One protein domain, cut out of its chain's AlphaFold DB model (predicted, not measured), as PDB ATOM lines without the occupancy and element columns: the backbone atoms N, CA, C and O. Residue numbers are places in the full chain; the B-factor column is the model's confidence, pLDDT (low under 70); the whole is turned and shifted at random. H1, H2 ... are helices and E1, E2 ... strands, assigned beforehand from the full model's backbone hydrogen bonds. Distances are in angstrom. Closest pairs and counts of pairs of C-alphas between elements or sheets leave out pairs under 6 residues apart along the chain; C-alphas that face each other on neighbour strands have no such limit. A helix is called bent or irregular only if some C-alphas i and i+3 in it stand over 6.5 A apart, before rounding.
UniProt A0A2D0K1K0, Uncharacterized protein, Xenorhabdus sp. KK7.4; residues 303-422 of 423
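This is residues 303 to 422 of the 423 residues of an uncharacterized protein of Xenorhabdus sp. KK7.4 (UniProt A0A2D0K1K0). A small body built on a three-stranded antiparallel sheet, with the short helix H1 beside its edge strand E1 and the long helix H2 packed slantwise over E3 on the same face, has one long arm sticking out, residues 405 to 422, of which 405 to 420 belong to H3. After H2 the strand E4 folds back beside the far part of that helix, and a long link then leads past the end of E3 to the arm. The 120 printed residues hold three named helices and four named strands in the order H1 E1 E2 E3 H2 E4 H3, the class is mixed, and the sheet order is E1, E2, E3. The whole is only just loose, close to compact, with a radius of gyration of the C-alphas of 16.7 A, and its outline is elongated, spanning 58 by 37 by 23 A.

H1, residues 307 to 316, begins with C-alpha 307 at (-21.041, -11.734, -30.382) and is 14.0 A long. E1 is residues 318 to 322, 13.7 A, E2 is 329 to 334, 16.1 A, and E3 is 342 to 349, 22.9 A. H2, residues 356 to 379, measures 35.5 A and is irregular, but only just: C-alphas 357 and 360 are 6.9 A apart. E4, residues 382 to 390, measures 23.2 A and bends by 58 degrees at residue 387. H3, residues 403 to 420, measures 26.3 A and ends with C-alpha 420 at (-4.433, 10.692, -12.246).

E1, E2 and E3 form a meander, each strand the antiparallel neighbour of the one before, in two hairpins. N 319 and O 333 are 2.8 A apart between E1 and E2, and N 346 and O 332 are 2.9 A apart between E2 and E3, both within hydrogen-bond range. H1 and H2 lie on the same face, making two layers, helices on one face of a sheet. H1 is over none of the strands, at a height over the sheet of 4.4 A, only just above the sheet's level; its closest C-alphas to E1 are Trp 313 and Val 319, 5.0 A. H2 is over E3 at a height over the sheet of 9.2 A, only just slantwise at 32 degrees on the local plane; the closest C-alphas are Thr 347 and Asp 363, 6.4 A. E4 pairs with no named strand; it touches H2, closest at the C-alphas of Gln 374 and Leu 384, 5.6 A, and is near E3. H3 only grazes the sheet, with residues 403 to 404. Every O i to N i+4 pair is within hydrogen-bond range in H1, 18 of 20 in H2 and 12 of 14 in H3.

The C-alphas of Lys 379 and Gln 422 are the two farthest apart, 59.0 A. The printed part has no cut. The link from E4 to H3 is long, 12 residues. Residues 336 to 339 and 402 to 422 are under 70 in pLDDT.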
ATOM      1  N   TYR A 303     -31.755  -5.912 -37.554       93.88
ATOM      2  CA  TYR A 303     -31.061  -5.534 -36.320       93.88
ATOM      3  C   TYR A 303     -29.598  -5.982 -36.347       93.88
ATOM      4  O   TYR A 303     -29.259  -7.079 -36.795       93.88
ATOM      5  N   GLN A 304     -28.721  -5.131 -35.820       90.31
ATOM      6  CA  GLN A 304     -27.299  -5.424 -35.691       90.31
ATOM      7  C   GLN A 304     -27.067  -6.202 -34.397       90.31
ATOM      8  O   GLN A 304     -27.353  -5.696 -33.316       90.31
ATOM      9  N   ILE A 305     -26.584  -7.440 -34.533       88.75
ATOM     10  CA  ILE A 305     -26.328  -8.344 -33.409       88.75
ATOM     11  C   ILE A 305     -24.918  -8.907 -33.531       88.75
ATOM     12  O   ILE A 305     -24.652  -9.736 -34.407       88.75
ATOM     13  N   ASN A 306     -24.051  -8.514 -32.604       84.62
ATOM     14  CA  ASN A 306     -22.658  -8.949 -32.531       84.62
ATOM     15  C   ASN A 306     -22.438  -9.952 -31.384       84.62
ATOM     16  O   ASN A 306     -23.192  -9.985 -30.415       84.62
ATOM     17  N   GLU A 307     -21.357 -10.737 -31.428       79.31
ATOM     18  CA  GLU A 307     -21.041 -11.734 -30.382       79.31
ATOM     19  C   GLU A 307     -20.945 -11.128 -28.971       79.31
ATOM     20  O   GLU A 307     -21.390 -11.726 -27.994       79.31
ATOM     21  N   ASN A 308     -20.431  -9.900 -28.860       80.62
ATOM     22  CA  ASN A 308     -20.348  -9.187 -27.583       80.62
ATOM     23  C   ASN A 308     -21.727  -8.935 -26.951       80.62
ATOM     24  O   ASN A 308     -21.852  -8.972 -25.731       80.62
ATOM     25  N   GLU A 309     -22.747  -8.676 -27.768       79.88
ATOM     26  CA  GLU A 309     -24.127  -8.441 -27.328       79.88
ATOM     27  C   GLU A 309     -24.787  -9.751 -26.886       79.88
ATOM     28  O   GLU A 309     -25.482  -9.784 -25.874       79.88
ATOM     29  N   VAL A 310     -24.490 -10.856 -27.573       78.75
ATOM     30  CA  VAL A 310     -24.934 -12.197 -27.160       78.75
ATOM     31  C   VAL A 310     -24.343 -12.573 -25.797       78.75
ATOM     32  O   VAL A 310     -25.076 -12.989 -24.903       78.75
ATOM     33  N   ASN A 311     -23.040 -12.355 -25.600       80.44
ATOM     34  CA  ASN A 311     -22.363 -12.638 -24.330       80.44
ATOM     35  C   ASN A 311     -22.859 -11.747 -23.181       80.44
ATOM     36  O   ASN A 311     -23.005 -12.215 -22.049       80.44
ATOM     37  N   ALA A 312     -23.149 -10.476 -23.469       78.19
ATOM     38  CA  ALA A 312     -23.767  -9.566 -22.511       78.19
ATOM     39  C   ALA A 312     -25.163 -10.047 -22.108       78.19
ATOM     40  O   ALA A 312     -25.496 -10.054 -20.928       78.19
ATOM     41  N   TRP A 313     -25.957 -10.528 -23.067       84.06
ATOM     42  CA  TRP A 313     -27.283 -11.050 -22.764       84.06
ATOM     43  C   TRP A 313     -27.234 -12.272 -21.840       84.06
ATOM     44  O   TRP A 313     -28.044 -12.369 -20.920       84.06
ATOM     45  N   LEU A 314     -26.255 -13.159 -22.050       79.56
ATOM     46  CA  LEU A 314     -26.011 -14.323 -21.194       79.56
ATOM     47  C   LEU A 314     -25.578 -13.923 -19.776       79.56
ATOM     48  O   LEU A 314     -26.102 -14.462 -18.807       79.56
ATOM     49  N   THR A 315     -24.645 -12.974 -19.660       79.75
ATOM     50  CA  THR A 315     -24.013 -12.613 -18.376       79.75
ATOM     51  C   THR A 315     -24.881 -11.666 -17.547       79.75
ATOM     52  O   THR A 315     -25.080 -11.875 -16.354       79.75
ATOM     53  N   ASP A 316     -25.417 -10.627 -18.187       79.06
ATOM     54  CA  ASP A 316     -26.139  -9.540 -17.524       79.06
ATOM     55  C   ASP A 316     -27.664  -9.743 -17.571       79.06
ATOM     56  O   ASP A 316     -28.425  -8.942 -17.022       79.06
ATOM     57  N   GLY A 317     -28.142 -10.786 -18.265       81.50
ATOM     58  CA  GLY A 317     -29.566 -11.093 -18.442       81.50
ATOM     59  C   GLY A 317     -30.323 -10.094 -19.326       81.50
ATOM     60  O   GLY A 317     -31.537 -10.239 -19.521       81.50
ATOM     61  N   GLN A 318     -29.628  -9.089 -19.866       85.75
ATOM     62  CA  GLN A 318     -30.183  -8.040 -20.714       85.75
ATOM     63  C   GLN A 318     -29.176  -7.568 -21.770       85.75
ATOM     64  O   GLN A 318     -27.971  -7.554 -21.531       85.75
ATOM     65  N   VAL A 319     -29.671  -7.120 -22.919       87.94
ATOM     66  CA  VAL A 319     -28.864  -6.519 -23.984       87.94
ATOM     67  C   VAL A 319     -29.676  -5.478 -24.741       87.94
ATOM     68  O   VAL A 319     -30.892  -5.592 -24.841       87.94
ATOM     69  N   VAL A 320     -29.008  -4.457 -25.277       90.38
ATOM     70  CA  VAL A 320     -29.620  -3.465 -26.168       90.38
ATOM     71  C   VAL A 320     -29.022  -3.615 -27.557       90.38
ATOM     72  O   VAL A 320     -27.807  -3.488 -27.706       90.38
ATOM     73  N   ILE A 321     -29.875  -3.868 -28.549       91.44
ATOM     74  CA  ILE A 321     -29.498  -4.020 -29.960       91.44
ATOM     75  C   ILE A 321     -29.981  -2.824 -30.783       91.44
ATOM     76  O   ILE A 321     -31.053  -2.268 -30.527       91.44
ATOM     77  N   SER A 322     -29.186  -2.415 -31.769       91.94
ATOM     78  CA  SER A 322     -29.469  -1.266 -32.633       91.94
ATOM     79  C   SER A 322     -30.075  -1.682 -33.968       91.94
ATOM     80  O   SER A 322     -29.870  -2.796 -34.457       91.94
ATOM     81  N   HIS A 323     -30.798  -0.750 -34.585       92.62
ATOM     82  CA  HIS A 323     -31.310  -0.895 -35.939       92.62
ATOM     83  C   HIS A 323     -30.828   0.287 -36.803       92.62
ATOM     84  O   HIS A 323     -31.057   1.436 -36.421       92.62
ATOM     85  N   PRO A 324     -30.194   0.061 -37.973       90.31
ATOM     86  CA  PRO A 324     -29.580   1.135 -38.765       90.31
ATOM     87  C   PRO A 324     -30.546   2.243 -39.206       90.31
ATOM     88  O   PRO A 324     -30.148   3.397 -39.325       90.31
ATOM     89  N   LEU A 325     -31.819   1.901 -39.436       90.50
ATOM     90  CA  LEU A 325     -32.847   2.870 -39.845       90.50
ATOM     91  C   LEU A 325     -33.361   3.755 -38.694       90.50
ATOM     92  O   LEU A 325     -34.081   4.720 -38.941       90.50
ATOM     93  N   THR A 326     -33.011   3.443 -37.443       90.25
ATOM     94  CA  THR A 326     -33.430   4.195 -36.251       90.25
ATOM     95  C   THR A 326     -32.219   4.441 -35.341       90.25
ATOM     96  O   THR A 326     -32.137   3.851 -34.268       90.25
ATOM     97  N   PRO A 327     -31.251   5.281 -35.753       86.88
ATOM     98  CA  PRO A 327     -29.940   5.388 -35.102       86.88
ATOM     99  C   PRO A 327     -29.977   5.904 -33.658       86.88
ATOM    100  O   PRO A 327     -29.051   5.612 -32.910       86.88
ATOM    101  N   ASP A 328     -31.034   6.614 -33.253       91.00
ATOM    102  CA  ASP A 328     -31.209   7.133 -31.886       91.00
ATOM    103  C   ASP A 328     -31.953   6.156 -30.953       91.00
ATOM    104  O   ASP A 328     -32.181   6.451 -29.775       91.00
ATOM    105  N   TYR A 329     -32.350   4.993 -31.482       92.75
ATOM    106  CA  TYR A 329     -33.230   4.031 -30.828       92.75
ATOM    107  C   TYR A 329     -32.734   2.593 -30.976       92.75
ATOM    108  O   TYR A 329     -32.041   2.219 -31.925       92.75
ATOM    109  N   GLY A 330     -33.161   1.743 -30.051       92.44
ATOM    110  CA  GLY A 330     -32.853   0.325 -30.071       92.44
ATOM    111  C   GLY A 330     -33.899  -0.519 -29.366       92.44
ATOM    112  O   GLY A 330     -34.948  -0.043 -28.923       92.44
ATOM    113  N   LEU A 331     -33.582  -1.802 -29.258       93.19
ATOM    114  CA  LEU A 331     -34.416  -2.805 -28.623       93.19
ATOM    115  C   LEU A 331     -33.665  -3.396 -27.427       93.19
ATOM    116  O   LEU A 331     -32.610  -4.001 -27.585       93.19
ATOM    117  N   GLU A 332     -34.196  -3.206 -26.222       91.88
ATOM    118  CA  GLU A 332     -33.739  -3.883 -25.008       91.88
ATOM    119  C   GLU A 332     -34.400  -5.265 -24.947       91.88
ATOM    120  O   GLU A 332     -35.623  -5.379 -24.834       91.88
ATOM    121  N   LEU A 333     -33.581  -6.311 -25.017       90.44
ATOM    122  CA  LEU A 333     -33.953  -7.686 -24.713       90.44
ATOM    123  C   LEU A 333     -33.573  -7.960 -23.258       90.44
ATOM    124  O   LEU A 333     -32.437  -7.726 -22.863       90.44
ATOM    125  N   GLY A 334     -34.510  -8.444 -22.451       83.88
ATOM    126  CA  GLY A 334     -34.322  -8.725 -21.029       83.88
ATOM    127  C   GLY A 334     -34.825 -10.109 -20.644       83.88
ATOM    128  O   GLY A 334     -35.514 -10.771 -21.420       83.88
ATOM    129  N   ALA A 335     -34.491 -10.542 -19.429       73.25
ATOM    130  CA  ALA A 335     -34.855 -11.854 -18.894       73.25
ATOM    131  C   ALA A 335     -34.383 -13.033 -19.769       73.25
ATOM    132  O   ALA A 335     -35.022 -14.070 -19.768       73.25
ATOM    133  N   GLY A 336     -33.272 -12.903 -20.503       59.94
ATOM    134  CA  GLY A 336     -32.717 -13.978 -21.346       59.94
ATOM    135  C   GLY A 336     -31.564 -14.743 -20.703       59.94
ATOM    136  O   GLY A 336     -30.704 -15.245 -21.423       59.94
ATOM    137  N   GLY A 337     -31.532 -14.797 -19.366       62.41
ATOM    138  CA  GLY A 337     -30.529 -15.551 -18.613       62.41
ATOM    139  C   GLY A 337     -30.493 -17.033 -18.998       62.41
ATOM    140  O   GLY A 337     -31.355 -17.521 -19.737       62.41
ATOM    141  N   GLU A 338     -29.486 -17.744 -18.493       64.69
ATOM    142  CA  GLU A 338     -29.103 -19.079 -18.968       64.69
ATOM    143  C   GLU A 338     -30.271 -20.077 -19.040       64.69
ATOM    144  O   GLU A 338     -30.357 -20.805 -20.026       64.69
ATOM    145  N   GLU A 339     -31.221 -20.003 -18.102       67.75
ATOM    146  CA  GLU A 339     -32.356 -20.930 -17.951       67.75
ATOM    147  C   GLU A 339     -33.738 -20.309 -18.248       67.75
ATOM    148  O   GLU A 339     -34.785 -20.898 -17.962       67.75
ATOM    149  N   SER A 340     -33.802 -19.091 -18.796       72.25
ATOM    150  CA  SER A 340     -35.089 -18.400 -18.889       72.25
ATOM    151  C   SER A 340     -36.030 -18.987 -19.951       72.25
ATOM    152  O   SER A 340     -35.676 -19.220 -21.108       72.25
ATOM    153  N   THR A 341     -37.294 -19.170 -19.564       73.94
ATOM    154  CA  THR A 341     -38.391 -19.608 -20.448       73.94
ATOM    155  C   THR A 341     -39.136 -18.451 -21.111       73.94
ATOM    156  O   THR A 341     -39.969 -18.666 -21.997       73.94
ATOM    157  N   ARG A 342     -38.859 -17.223 -20.670       83.94
ATOM    158  CA  ARG A 342     -39.500 -15.998 -21.141       83.94
ATOM    159  C   ARG A 342     -38.447 -14.971 -21.485       83.94
ATOM    160  O   ARG A 342     -37.381 -14.966 -20.895       83.94
ATOM    161  N   PHE A 343     -38.772 -14.047 -22.368       86.06
ATOM    162  CA  PHE A 343     -37.920 -12.890 -22.597       86.06
ATOM    163  C   PHE A 343     -38.773 -11.634 -22.666       86.06
ATOM    164  O   PHE A 343     -39.925 -11.652 -23.110       86.06
ATOM    165  N   GLN A 344     -38.221 -10.544 -22.154       89.81
ATOM    166  CA  GLN A 344     -38.823  -9.230 -22.220       89.81
ATOM    167  C   GLN A 344     -38.238  -8.481 -23.406       89.81
ATOM    168  O   GLN A 344     -37.035  -8.526 -23.637       89.81
ATOM    169  N   VAL A 345     -39.088  -7.755 -24.115       91.75
ATOM    170  CA  VAL A 345     -38.676  -6.841 -25.168       91.75
ATOM    171  C   VAL A 345     -39.199  -5.447 -24.862       91.75
ATOM    172  O   VAL A 345     -40.319  -5.275 -24.365       91.75
ATOM    173  N   ARG A 346     -38.375  -4.434 -25.114       91.88
ATOM    174  CA  ARG A 346     -38.728  -3.029 -24.926       91.88
ATOM    175  C   ARG A 346     -37.997  -2.150 -25.931       91.88
ATOM    176  O   ARG A 346     -36.799  -2.299 -26.123       91.88
ATOM    177  N   THR A 347     -38.705  -1.191 -26.505       93.62
ATOM    178  CA  THR A 347     -38.114  -0.080 -27.254       93.62
ATOM    179  C   THR A 347     -37.405   0.868 -26.290       93.62
ATOM    180  O   THR A 347     -37.932   1.242 -25.237       93.62
ATOM    181  N   VAL A 348     -36.170   1.229 -26.618       93.62
ATOM    182  CA  VAL A 348     -35.348   2.137 -25.816       93.62
ATOM    183  C   VAL A 348     -34.736   3.205 -26.702       93.62
ATOM    184  O   VAL A 348     -34.531   2.995 -27.895       93.62
ATOM    185  N   ALA A 349     -34.415   4.340 -26.100       93.62
ATOM    186  CA  ALA A 349     -33.643   5.376 -26.756       93.62
ATOM    187  C   ALA A 349     -32.205   5.397 -26.252       93.62
ATOM    188  O   ALA A 349     -31.948   5.046 -25.100       93.62
ATOM    189  N   PHE A 350     -31.279   5.857 -27.084       92.69
ATOM    190  CA  PHE A 350     -29.867   5.929 -26.711       92.69
ATOM    191  C   PHE A 350     -29.509   7.201 -25.945       92.69
ATOM    192  O   PHE A 350     -28.585   7.170 -25.144       92.69
ATOM    193  N   SER A 351     -30.272   8.286 -26.115       89.50
ATOM    194  CA  SER A 351     -30.034   9.559 -25.427       89.50
ATOM    195  C   SER A 351     -31.325  10.189 -24.888       89.50
ATOM    196  O   SER A 351     -32.426   9.984 -25.410       89.50
ATOM    197  N   GLU A 352     -31.188  10.988 -23.830       88.50
ATOM    198  CA  GLU A 352     -32.245  11.897 -23.361       88.50
ATOM    199  C   GLU A 352     -32.447  13.082 -24.326       88.50
ATOM    200  O   GLU A 352     -33.517  13.678 -24.326       88.50
ATOM    201  N   GLU A 353     -31.467  13.387 -25.185       86.69
ATOM    202  CA  GLU A 353     -31.497  14.498 -26.158       86.69
ATOM    203  C   GLU A 353     -32.282  14.179 -27.446       86.69
ATOM    204  O   GLU A 353     -32.302  14.973 -28.384       86.69
ATOM    205  N   ARG A 354     -32.923  13.008 -27.514       89.75
ATOM    206  CA  ARG A 354     -33.691  12.557 -28.682       89.75
ATOM    207  C   ARG A 354     -34.944  13.403 -28.936       89.75
ATOM    208  O   ARG A 354     -35.499  14.031 -28.032       89.75
ATOM    209  N   ASP A 355     -35.490  13.264 -30.137       87.25
ATOM    210  CA  ASP A 355     -36.826  13.753 -30.466       87.25
ATOM    211  C   ASP A 355     -37.925  12.863 -29.852       87.25
ATOM    212  O   ASP A 355     -38.314  11.835 -30.407       87.25
ATOM    213  N   THR A 356     -38.459  13.275 -28.702       87.75
ATOM    214  CA  THR A 356     -39.498  12.517 -27.980       87.75
ATOM    215  C   THR A 356     -40.823  12.404 -28.736       87.75
ATOM    216  O   THR A 356     -41.633  11.539 -28.399       87.75
ATOM    217  N   THR A 357     -41.054  13.211 -29.779       88.12
ATOM    218  CA  THR A 357     -42.264  13.088 -30.610       88.12
ATOM    219  C   THR A 357     -42.266  11.797 -31.429       88.12
ATOM    220  O   THR A 357     -43.334  11.248 -31.705       88.12
ATOM    221  N   ARG A 358     -41.079  11.247 -31.718       89.50
ATOM    222  CA  ARG A 358     -40.893  10.003 -32.479       89.50
ATOM    223  C   ARG A 358     -41.008   8.740 -31.635       89.50
ATOM    224  O   ARG A 358     -41.147   7.657 -32.197       89.50
ATOM    225  N   ASP A 359     -41.003   8.841 -30.305       90.94
ATOM    226  CA  ASP A 359     -41.059   7.681 -29.402       90.94
ATOM    227  C   ASP A 359     -42.279   6.784 -29.694       90.94
ATOM    228  O   ASP A 359     -42.179   5.555 -29.709       90.94
ATOM    229  N   ARG A 360     -43.436   7.393 -29.993       88.38
ATOM    230  CA  ARG A 360     -44.663   6.664 -30.347       88.38
ATOM    231  C   ARG A 360     -44.549   5.951 -31.696       88.38
ATOM    232  O   ARG A 360     -45.063   4.841 -31.834       88.38
ATOM    233  N   ASP A 361     -43.882   6.571 -32.663       90.69
ATOM    234  CA  ASP A 361     -43.674   5.991 -33.991       90.69
ATOM    235  C   ASP A 361     -42.723   4.795 -33.912       90.69
ATOM    236  O   ASP A 361     -42.980   3.760 -34.523       90.69
ATOM    237  N   ILE A 362     -41.676   4.884 -33.087       93.31
ATOM    238  CA  ILE A 362     -40.753   3.772 -32.817       93.31
ATOM    239  C   ILE A 362     -41.492   2.584 -32.184       93.31
ATOM    240  O   ILE A 362     -41.310   1.441 -32.610       93.31
ATOM    241  N   ASP A 363     -42.396   2.832 -31.231       91.69
ATOM    242  CA  ASP A 363     -43.250   1.780 -30.664       91.69
ATOM    243  C   ASP A 363     -44.186   1.131 -31.697       91.69
ATOM    244  O   ASP A 363     -44.542  -0.049 -31.551       91.69
ATOM    245  N   ALA A 364     -44.637   1.898 -32.694       90.44
ATOM    246  CA  ALA A 364     -45.494   1.418 -33.773       90.44
ATOM    247  C   ALA A 364     -44.701   0.586 -34.794       90.44
ATOM    248  O   ALA A 364     -45.152  -0.499 -35.167       90.44
ATOM    249  N   ILE A 365     -43.492   1.027 -35.157       92.06
ATOM    250  CA  ILE A 365     -42.550   0.268 -35.992       92.06
ATOM    251  C   ILE A 365     -42.248  -1.083 -35.339       92.06
ATOM    252  O   ILE A 365     -42.378  -2.121 -35.990       92.06
ATOM    253  N   TRP A 366     -41.954  -1.100 -34.034       93.31
ATOM    254  CA  TRP A 366     -41.726  -2.353 -33.314       93.31
ATOM    255  C   TRP A 366     -42.953  -3.274 -33.327       93.31
ATOM    256  O   TRP A 366     -42.809  -4.482 -33.465       93.31
ATOM    257  N   CYS A 367     -44.175  -2.738 -33.226       91.38
ATOM    258  CA  CYS A 367     -45.397  -3.542 -33.354       91.38
ATOM    259  C   CYS A 367     -45.453  -4.305 -34.686       91.38
ATOM    260  O   CYS A 367     -45.788  -5.488 -34.703       91.38
ATOM    261  N   GLN A 368     -45.119  -3.634 -35.788       91.81
ATOM    262  CA  GLN A 368     -45.098  -4.250 -37.112       91.81
ATOM    263  C   GLN A 368     -43.952  -5.264 -37.243       91.81
ATOM    264  O   GLN A 368     -44.167  -6.384 -37.702       91.81
ATOM    265  N   GLN A 369     -42.750  -4.903 -36.788       93.94
ATOM    266  CA  GLN A 369     -41.586  -5.793 -36.798       93.94
ATOM    267  C   GLN A 369     -41.781  -7.022 -35.906       93.94
ATOM    268  O   GLN A 369     -41.303  -8.096 -36.247       93.94
ATOM    269  N   HIS A 370     -42.514  -6.906 -34.798       93.81
ATOM    270  CA  HIS A 370     -42.872  -8.042 -33.950       93.81
ATOM    271  C   HIS A 370     -43.760  -9.047 -34.694       93.81
ATOM    272  O   HIS A 370     -43.518 -10.250 -34.600       93.81
ATOM    273  N   HIS A 371     -44.730  -8.575 -35.483       91.81
ATOM    274  CA  HIS A 371     -45.548  -9.458 -36.317       91.81
ATOM    275  C   HIS A 371     -44.696 -10.170 -37.377       91.81
ATOM    276  O   HIS A 371     -44.765 -11.389 -37.514       91.81
ATOM    277  N   GLN A 372     -43.807  -9.425 -38.043       94.06
ATOM    278  CA  GLN A 372     -42.844  -9.977 -38.999       94.06
ATOM    279  C   GLN A 372     -41.911 -11.009 -38.338       94.06
ATOM    280  O   GLN A 372     -41.653 -12.067 -38.910       94.06
ATOM    281  N   LEU A 373     -41.443 -10.737 -37.113       93.75
ATOM    282  CA  LEU A 373     -40.645 -11.670 -36.321       93.75
ATOM    283  C   LEU A 373     -41.431 -12.956 -36.076       93.75
ATOM    284  O   LEU A 373     -40.923 -14.040 -36.323       93.75
ATOM    285  N   GLN A 374     -42.677 -12.846 -35.618       93.25
ATOM    286  CA  GLN A 374     -43.524 -14.001 -35.341       93.25
ATOM    287  C   GLN A 374     -43.720 -14.879 -36.589       93.25
ATOM    288  O   GLN A 374     -43.610 -16.099 -36.489       93.25
ATOM    289  N   GLU A 375     -43.945 -14.278 -37.761       91.88
ATOM    290  CA  GLU A 375     -44.042 -15.009 -39.031       91.88
ATOM    291  C   GLU A 375     -42.731 -15.702 -39.424       91.88
ATOM    292  O   GLU A 375     -42.745 -16.857 -39.856       91.88
ATOM    293  N   ASN A 376     -41.592 -15.021 -39.278       91.25
ATOM    294  CA  ASN A 376     -40.284 -15.589 -39.610       91.25
ATOM    295  C   ASN A 376     -39.930 -16.760 -38.686       91.25
ATOM    296  O   ASN A 376     -39.522 -17.823 -39.155       91.25
ATOM    297  N   LEU A 377     -40.165 -16.609 -37.381       90.75
ATOM    298  CA  LEU A 377     -39.938 -17.679 -36.411       90.75
ATOM    299  C   LEU A 377     -40.862 -18.876 -36.672       90.75
ATOM    300  O   LEU A 377     -40.401 -20.015 -36.611       90.75
ATOM    301  N   ALA A 378     -42.122 -18.638 -37.054       88.62
ATOM    302  CA  ALA A 378     -43.048 -19.707 -37.427       88.62
ATOM    303  C   ALA A 378     -42.542 -20.518 -38.631       88.62
ATOM    304  O   ALA A 378     -42.611 -21.748 -38.612       88.62
ATOM    305  N   LYS A 379     -41.956 -19.860 -39.644       86.25
ATOM    306  CA  LYS A 379     -41.313 -20.539 -40.789       86.25
ATOM    307  C   LYS A 379     -40.108 -21.384 -40.366       86.25
ATOM    308  O   LYS A 379     -39.869 -22.433 -40.956       86.25
ATOM    309  N   ALA A 380     -39.390 -20.967 -39.324       82.50
ATOM    310  CA  ALA A 380     -38.294 -21.724 -38.718       82.50
ATOM    311  C   ALA A 380     -38.765 -22.813 -37.723       82.50
ATOM    312  O   ALA A 380     -37.940 -23.488 -37.105       82.50
ATOM    313  N   GLY A 381     -40.078 -23.014 -37.558       83.06
ATOM    314  CA  GLY A 381     -40.641 -24.014 -36.645       83.06
ATOM    315  C   GLY A 381     -40.635 -23.594 -35.172       83.06
ATOM    316  O   GLY A 381     -40.667 -24.454 -34.289       83.06
ATOM    317  N   ALA A 382     -40.581 -22.295 -34.888       88.50
ATOM    318  CA  ALA A 382     -40.692 -21.744 -33.546       88.50
ATOM    319  C   ALA A 382     -41.977 -20.925 -33.377       88.50
ATOM    320  O   ALA A 382     -42.424 -20.219 -34.275       88.50
ATOM    321  N   GLU A 383     -42.567 -21.002 -32.192       89.62
ATOM    322  CA  GLU A 383     -43.767 -20.261 -31.823       89.62
ATOM    323  C   GLU A 383     -43.376 -19.122 -30.878       89.62
ATOM    324  O   GLU A 383     -42.821 -19.373 -29.806       89.62
ATOM    325  N   LEU A 384     -43.675 -17.878 -31.261       90.50
ATOM    326  CA  LEU A 384     -43.506 -16.694 -30.418       90.50
ATOM    327  C   LEU A 384     -44.875 -16.195 -29.946       90.50
ATOM    328  O   LEU A 384     -45.663 -15.700 -30.748       90.50
ATOM    329  N   THR A 385     -45.136 -16.263 -28.638       90.31
ATOM    330  CA  THR A 385     -46.392 -15.794 -28.034       90.31
ATOM    331  C   THR A 385     -46.161 -14.602 -27.112       90.31
ATOM    332  O   THR A 385     -45.113 -14.474 -26.476       90.31
ATOM    333  N   ILE A 386     -47.153 -13.716 -27.015       91.00
ATOM    334  CA  ILE A 386     -47.154 -12.584 -26.080       91.00
ATOM    335  C   ILE A 386     -47.890 -13.009 -24.804       91.00
ATOM    336  O   ILE A 386     -49.091 -13.253 -24.841       91.00
ATOM    337  N   ASP A 387     -47.184 -13.048 -23.673       88.81
ATOM    338  CA  ASP A 387     -47.783 -13.282 -22.349       88.81
ATOM    339  C   ASP A 387     -48.376 -11.977 -21.780       88.81
ATOM    340  O   ASP A 387     -49.406 -11.981 -21.105       88.81
ATOM    341  N   ARG A 388     -47.704 -10.838 -22.013       88.00
ATOM    342  CA  ARG A 388     -48.133  -9.509 -21.545       88.00
ATOM    343  C   ARG A 388     -47.584  -8.411 -22.445       88.00
ATOM    344  O   ARG A 388     -46.453  -8.507 -22.910       88.00
ATOM    345  N   ALA A 389     -48.343  -7.333 -22.626       89.75
ATOM    346  CA  ALA A 389     -47.952  -6.204 -23.459       89.75
ATOM    347  C   ALA A 389     -48.437  -4.868 -22.905       89.75
ATOM    348  O   ALA A 389     -49.550  -4.773 -22.392       89.75
ATOM    349  N   LEU A 390     -47.621  -3.833 -23.075       87.06
ATOM    350  CA  LEU A 390     -48.020  -2.444 -22.907       87.06
ATOM    351  C   LEU A 390     -48.269  -1.802 -24.283       87.06
ATOM    352  O   LEU A 390     -47.444  -1.975 -25.195       87.06
ATOM    353  N   PRO A 391     -49.368  -1.043 -24.454       83.62
ATOM    354  CA  PRO A 391     -49.639  -0.355 -25.708       83.62
ATOM    355  C   PRO A 391     -48.517   0.631 -26.091       83.62
ATOM    356  O   PRO A 391     -47.744   1.071 -25.226       83.62
ATOM    357  N   PRO A 392     -48.397   0.989 -27.382       84.44
ATOM    358  CA  PRO A 392     -47.541   2.092 -27.821       84.44
ATOM    359  C   PRO A 392     -47.800   3.377 -27.019       84.44
ATOM    360  O   PRO A 392     -48.954   3.750 -26.811       84.44
ATOM    361  N   GLY A 393     -46.739   4.043 -26.560       80.56
ATOM    362  CA  GLY A 393     -46.824   5.324 -25.846       80.56
ATOM    363  C   GLY A 393     -47.343   5.258 -24.402       80.56
ATOM    364  O   GLY A 393     -47.686   6.290 -23.837       80.56
ATOM    365  N   SER A 394     -47.403   4.075 -23.782       78.62
ATOM    366  CA  SER A 394     -47.948   3.903 -22.418       78.62
ATOM    367  C   SER A 394     -47.069   4.471 -21.289       78.62
ATOM    368  O   SER A 394     -47.459   4.413 -20.126       78.62
ATOM    369  N   GLY A 395     -45.881   4.997 -21.597       76.50
ATOM    370  CA  GLY A 395     -44.965   5.604 -20.631       76.50
ATOM    371  C   GLY A 395     -43.766   6.268 -21.309       76.50
ATOM    372  O   GLY A 395     -43.548   6.077 -22.504       76.50
ATOM    373  N   LYS A 396     -42.977   7.043 -20.545       84.62
ATOM    374  CA  LYS A 396     -41.730   7.652 -21.046       84.62
ATOM    375  C   LYS A 396     -40.789   6.546 -21.533       84.62
ATOM    376  O   LYS A 396     -40.483   5.627 -20.767       84.62
ATOM    377  N   MET A 397     -40.309   6.648 -22.776       89.44
ATOM    378  CA  MET A 397     -39.345   5.687 -23.308       89.44
ATOM    379  C   MET A 397     -38.060   5.722 -22.483       89.44
ATOM    380  O   MET A 397     -37.526   6.789 -22.156       89.44
ATOM    381  N   LYS A 398     -37.595   4.529 -22.116       91.00
ATOM    382  CA  LYS A 398     -36.415   4.334 -21.281       91.00
ATOM    383  C   LYS A 398     -35.159   4.669 -22.080       91.00
ATOM    384  O   LYS A 398     -35.030   4.242 -23.225       91.00
ATOM    385  N   VAL A 399     -34.225   5.372 -21.447       90.88
ATOM    386  CA  VAL A 399     -32.914   5.659 -22.033       90.88
ATOM    387  C   VAL A 399     -31.912   4.588 -21.610       90.88
ATOM    388  O   VAL A 399     -31.788   4.262 -20.424       90.88
ATOM    389  N   ARG A 400     -31.232   3.996 -22.590       85.81
ATOM    390  CA  ARG A 400     -30.192   2.983 -22.422       85.81
ATOM    391  C   ARG A 400     -29.100   3.199 -23.457       85.81
ATOM    392  O   ARG A 400     -29.373   3.174 -24.646       85.81
ATOM    393  N   GLU A 401     -27.864   3.315 -22.998       75.25
ATOM    394  CA  GLU A 401     -26.705   3.371 -23.885       75.25
ATOM    395  C   GLU A 401     -26.509   2.037 -24.630       75.25
ATOM    396  O   GLU A 401     -26.668   0.970 -24.019       75.25
ATOM    397  N   PRO A 402     -26.096   2.058 -25.910       67.75
ATOM    398  CA  PRO A 402     -25.685   0.852 -26.613       67.75
ATOM    399  C   PRO A 402     -24.518   0.163 -25.891       67.75
ATOM    400  O   PRO A 402     -23.594   0.809 -25.373       67.75
ATOM    401  N   HIS A 403     -24.500  -1.172 -25.909       59.84
ATOM    402  CA  HIS A 403     -23.469  -1.948 -25.213       59.84
ATOM    403  C   HIS A 403     -22.043  -1.649 -25.739       59.84
ATOM    404  O   HIS A 403     -21.071  -1.639 -24.976       59.84
ATOM    405  N   ASN A 404     -21.909  -1.311 -27.028       55.22
ATOM    406  CA  ASN A 404     -20.625  -0.980 -27.663       55.22
ATOM    407  C   ASN A 404     -20.007   0.344 -27.156       55.22
ATOM    408  O   ASN A 404     -18.781   0.462 -27.091       55.22
ATOM    409  N   VAL A 405     -20.823   1.307 -26.712       52.53
ATOM    410  CA  VAL A 405     -20.361   2.615 -26.198       52.53
ATOM    411  C   VAL A 405     -19.970   2.518 -24.716       52.53
ATOM    412  O   VAL A 405     -18.935   3.041 -24.287       52.53
ATOM    413  N   SER A 406     -20.724   1.727 -23.948       52.03
ATOM    414  CA  SER A 406     -20.535   1.544 -22.501       52.03
ATOM    415  C   SER A 406     -19.166   0.942 -22.130       52.03
ATOM    416  O   SER A 406     -18.552   1.333 -21.129       52.03
ATOM    417  N   ARG A 407     -18.626   0.018 -22.942       48.62
ATOM    418  CA  ARG A 407     -17.296  -0.583 -22.708       48.62
ATOM    419  C   ARG A 407     -16.156   0.382 -23.047       48.62
ATOM    420  O   ARG A 407     -15.198   0.472 -22.279       48.62
ATOM    421  N   GLN A 408     -16.265   1.144 -24.138       46.16
ATOM    422  CA  GLN A 408     -15.259   2.148 -24.508       46.16
ATOM    423  C   GLN A 408     -15.169   3.271 -23.466       46.16
ATOM    424  O   GLN A 408     -14.064   3.644 -23.070       46.16
ATOM    425  N   GLN A 409     -16.300   3.743 -22.931       48.88
ATOM    426  CA  GLN A 409     -16.308   4.709 -21.827       48.88
ATOM    427  C   GLN A 409     -15.729   4.135 -20.526       48.88
ATOM    428  O   GLN A 409     -14.966   4.830 -19.854       48.88
ATOM    429  N   ARG A 410     -15.995   2.866 -20.174       53.03
ATOM    430  CA  ARG A 410     -15.367   2.212 -19.006       53.03
ATOM    431  C   ARG A 410     -13.845   2.104 -19.147       53.03
ATOM    432  O   ARG A 410     -13.130   2.435 -18.203       53.03
ATOM    433  N   VAL A 411     -13.343   1.725 -20.323       54.31
ATOM    434  CA  VAL A 411     -11.898   1.661 -20.613       54.31
ATOM    435  C   VAL A 411     -11.267   3.060 -20.598       54.31
ATOM    436  O   VAL A 411     -10.216   3.255 -19.988       54.31
ATOM    437  N   MET A 412     -11.926   4.061 -21.187       51.22
ATOM    438  CA  MET A 412     -11.481   5.462 -21.175       51.22
ATOM    439  C   MET A 412     -11.440   6.048 -19.756       51.22
ATOM    440  O   MET A 412     -10.472   6.717 -19.389       51.22
ATOM    441  N   ASN A 413     -12.447   5.759 -18.931       51.88
ATOM    442  CA  ASN A 413     -12.522   6.216 -17.543       51.88
ATOM    443  C   ASN A 413     -11.501   5.506 -16.645       51.88
ATOM    444  O   ASN A 413     -10.893   6.149 -15.787       51.88
ATOM    445  N   HIS A 414     -11.242   4.214 -16.871       54.56
ATOM    446  CA  HIS A 414     -10.180   3.490 -16.174       54.56
ATOM    447  C   HIS A 414      -8.793   4.054 -16.521       54.56
ATOM    448  O   HIS A 414      -7.994   4.305 -15.621       54.56
ATOM    449  N   ARG A 415      -8.546   4.367 -17.803       52.88
ATOM    450  CA  ARG A 415      -7.289   4.961 -18.298       52.88
ATOM    451  C   ARG A 415      -7.071   6.400 -17.812       52.88
ATOM    452  O   ARG A 415      -5.935   6.810 -17.581       52.88
ATOM    453  N   LYS A 416      -8.146   7.176 -17.624       53.28
ATOM    454  CA  LYS A 416      -8.095   8.506 -16.988       53.28
ATOM    455  C   LYS A 416      -7.777   8.416 -15.491       53.28
ATOM    456  O   LYS A 416      -6.969   9.206 -15.012       53.28
ATOM    457  N   LYS A 417      -8.340   7.437 -14.770       51.53
ATOM    458  CA  LYS A 417      -8.035   7.207 -13.345       51.53
ATOM    459  C   LYS A 417      -6.588   6.756 -13.115       51.53
ATOM    460  O   LYS A 417      -5.935   7.294 -12.230       51.53
ATOM    461  N   THR A 418      -6.052   5.860 -13.945       53.84
ATOM    462  CA  THR A 418      -4.635   5.444 -13.856       53.84
ATOM    463  C   THR A 418      -3.667   6.588 -14.163       53.84
ATOM    464  O   THR A 418      -2.640   6.699 -13.506       53.84
ATOM    465  N   LYS A 419      -4.015   7.502 -15.082       53.84
ATOM    466  CA  LYS A 419      -3.218   8.716 -15.343       53.84
ATOM    467  C   LYS A 419      -3.290   9.774 -14.233       53.84
ATOM    468  O   LYS A 419      -2.379  10.588 -14.143       53.84
ATOM    469  N   MET A 420      -4.334   9.785 -13.402       50.34
ATOM    470  CA  MET A 420      -4.433  10.692 -12.246       50.34
ATOM    471  C   MET A 420      -3.710  10.177 -10.995       50.34
ATOM    472  O   MET A 420      -3.407  10.977 -10.126       50.34
ATOM    473  N   HIS A 421      -3.420   8.877 -10.886       50.44
ATOM    474  CA  HIS A 421      -2.603   8.312  -9.795       50.44
ATOM    475  C   HIS A 421      -1.094   8.283 -10.107       50.44
ATOM    476  O   HIS A 421      -0.308   7.824  -9.286       50.44
ATOM    477  N   GLN A 422      -0.686   8.757 -11.288       46.72
ATOM    478  CA  GLN A 422       0.716   8.879 -11.710       46.72
ATOM    479  C   GLN A 422       1.188  10.341 -11.802       46.72
ATOM    480  O   GLN A 422       2.195  10.617 -12.453       46.72
TER     481      GLN A 422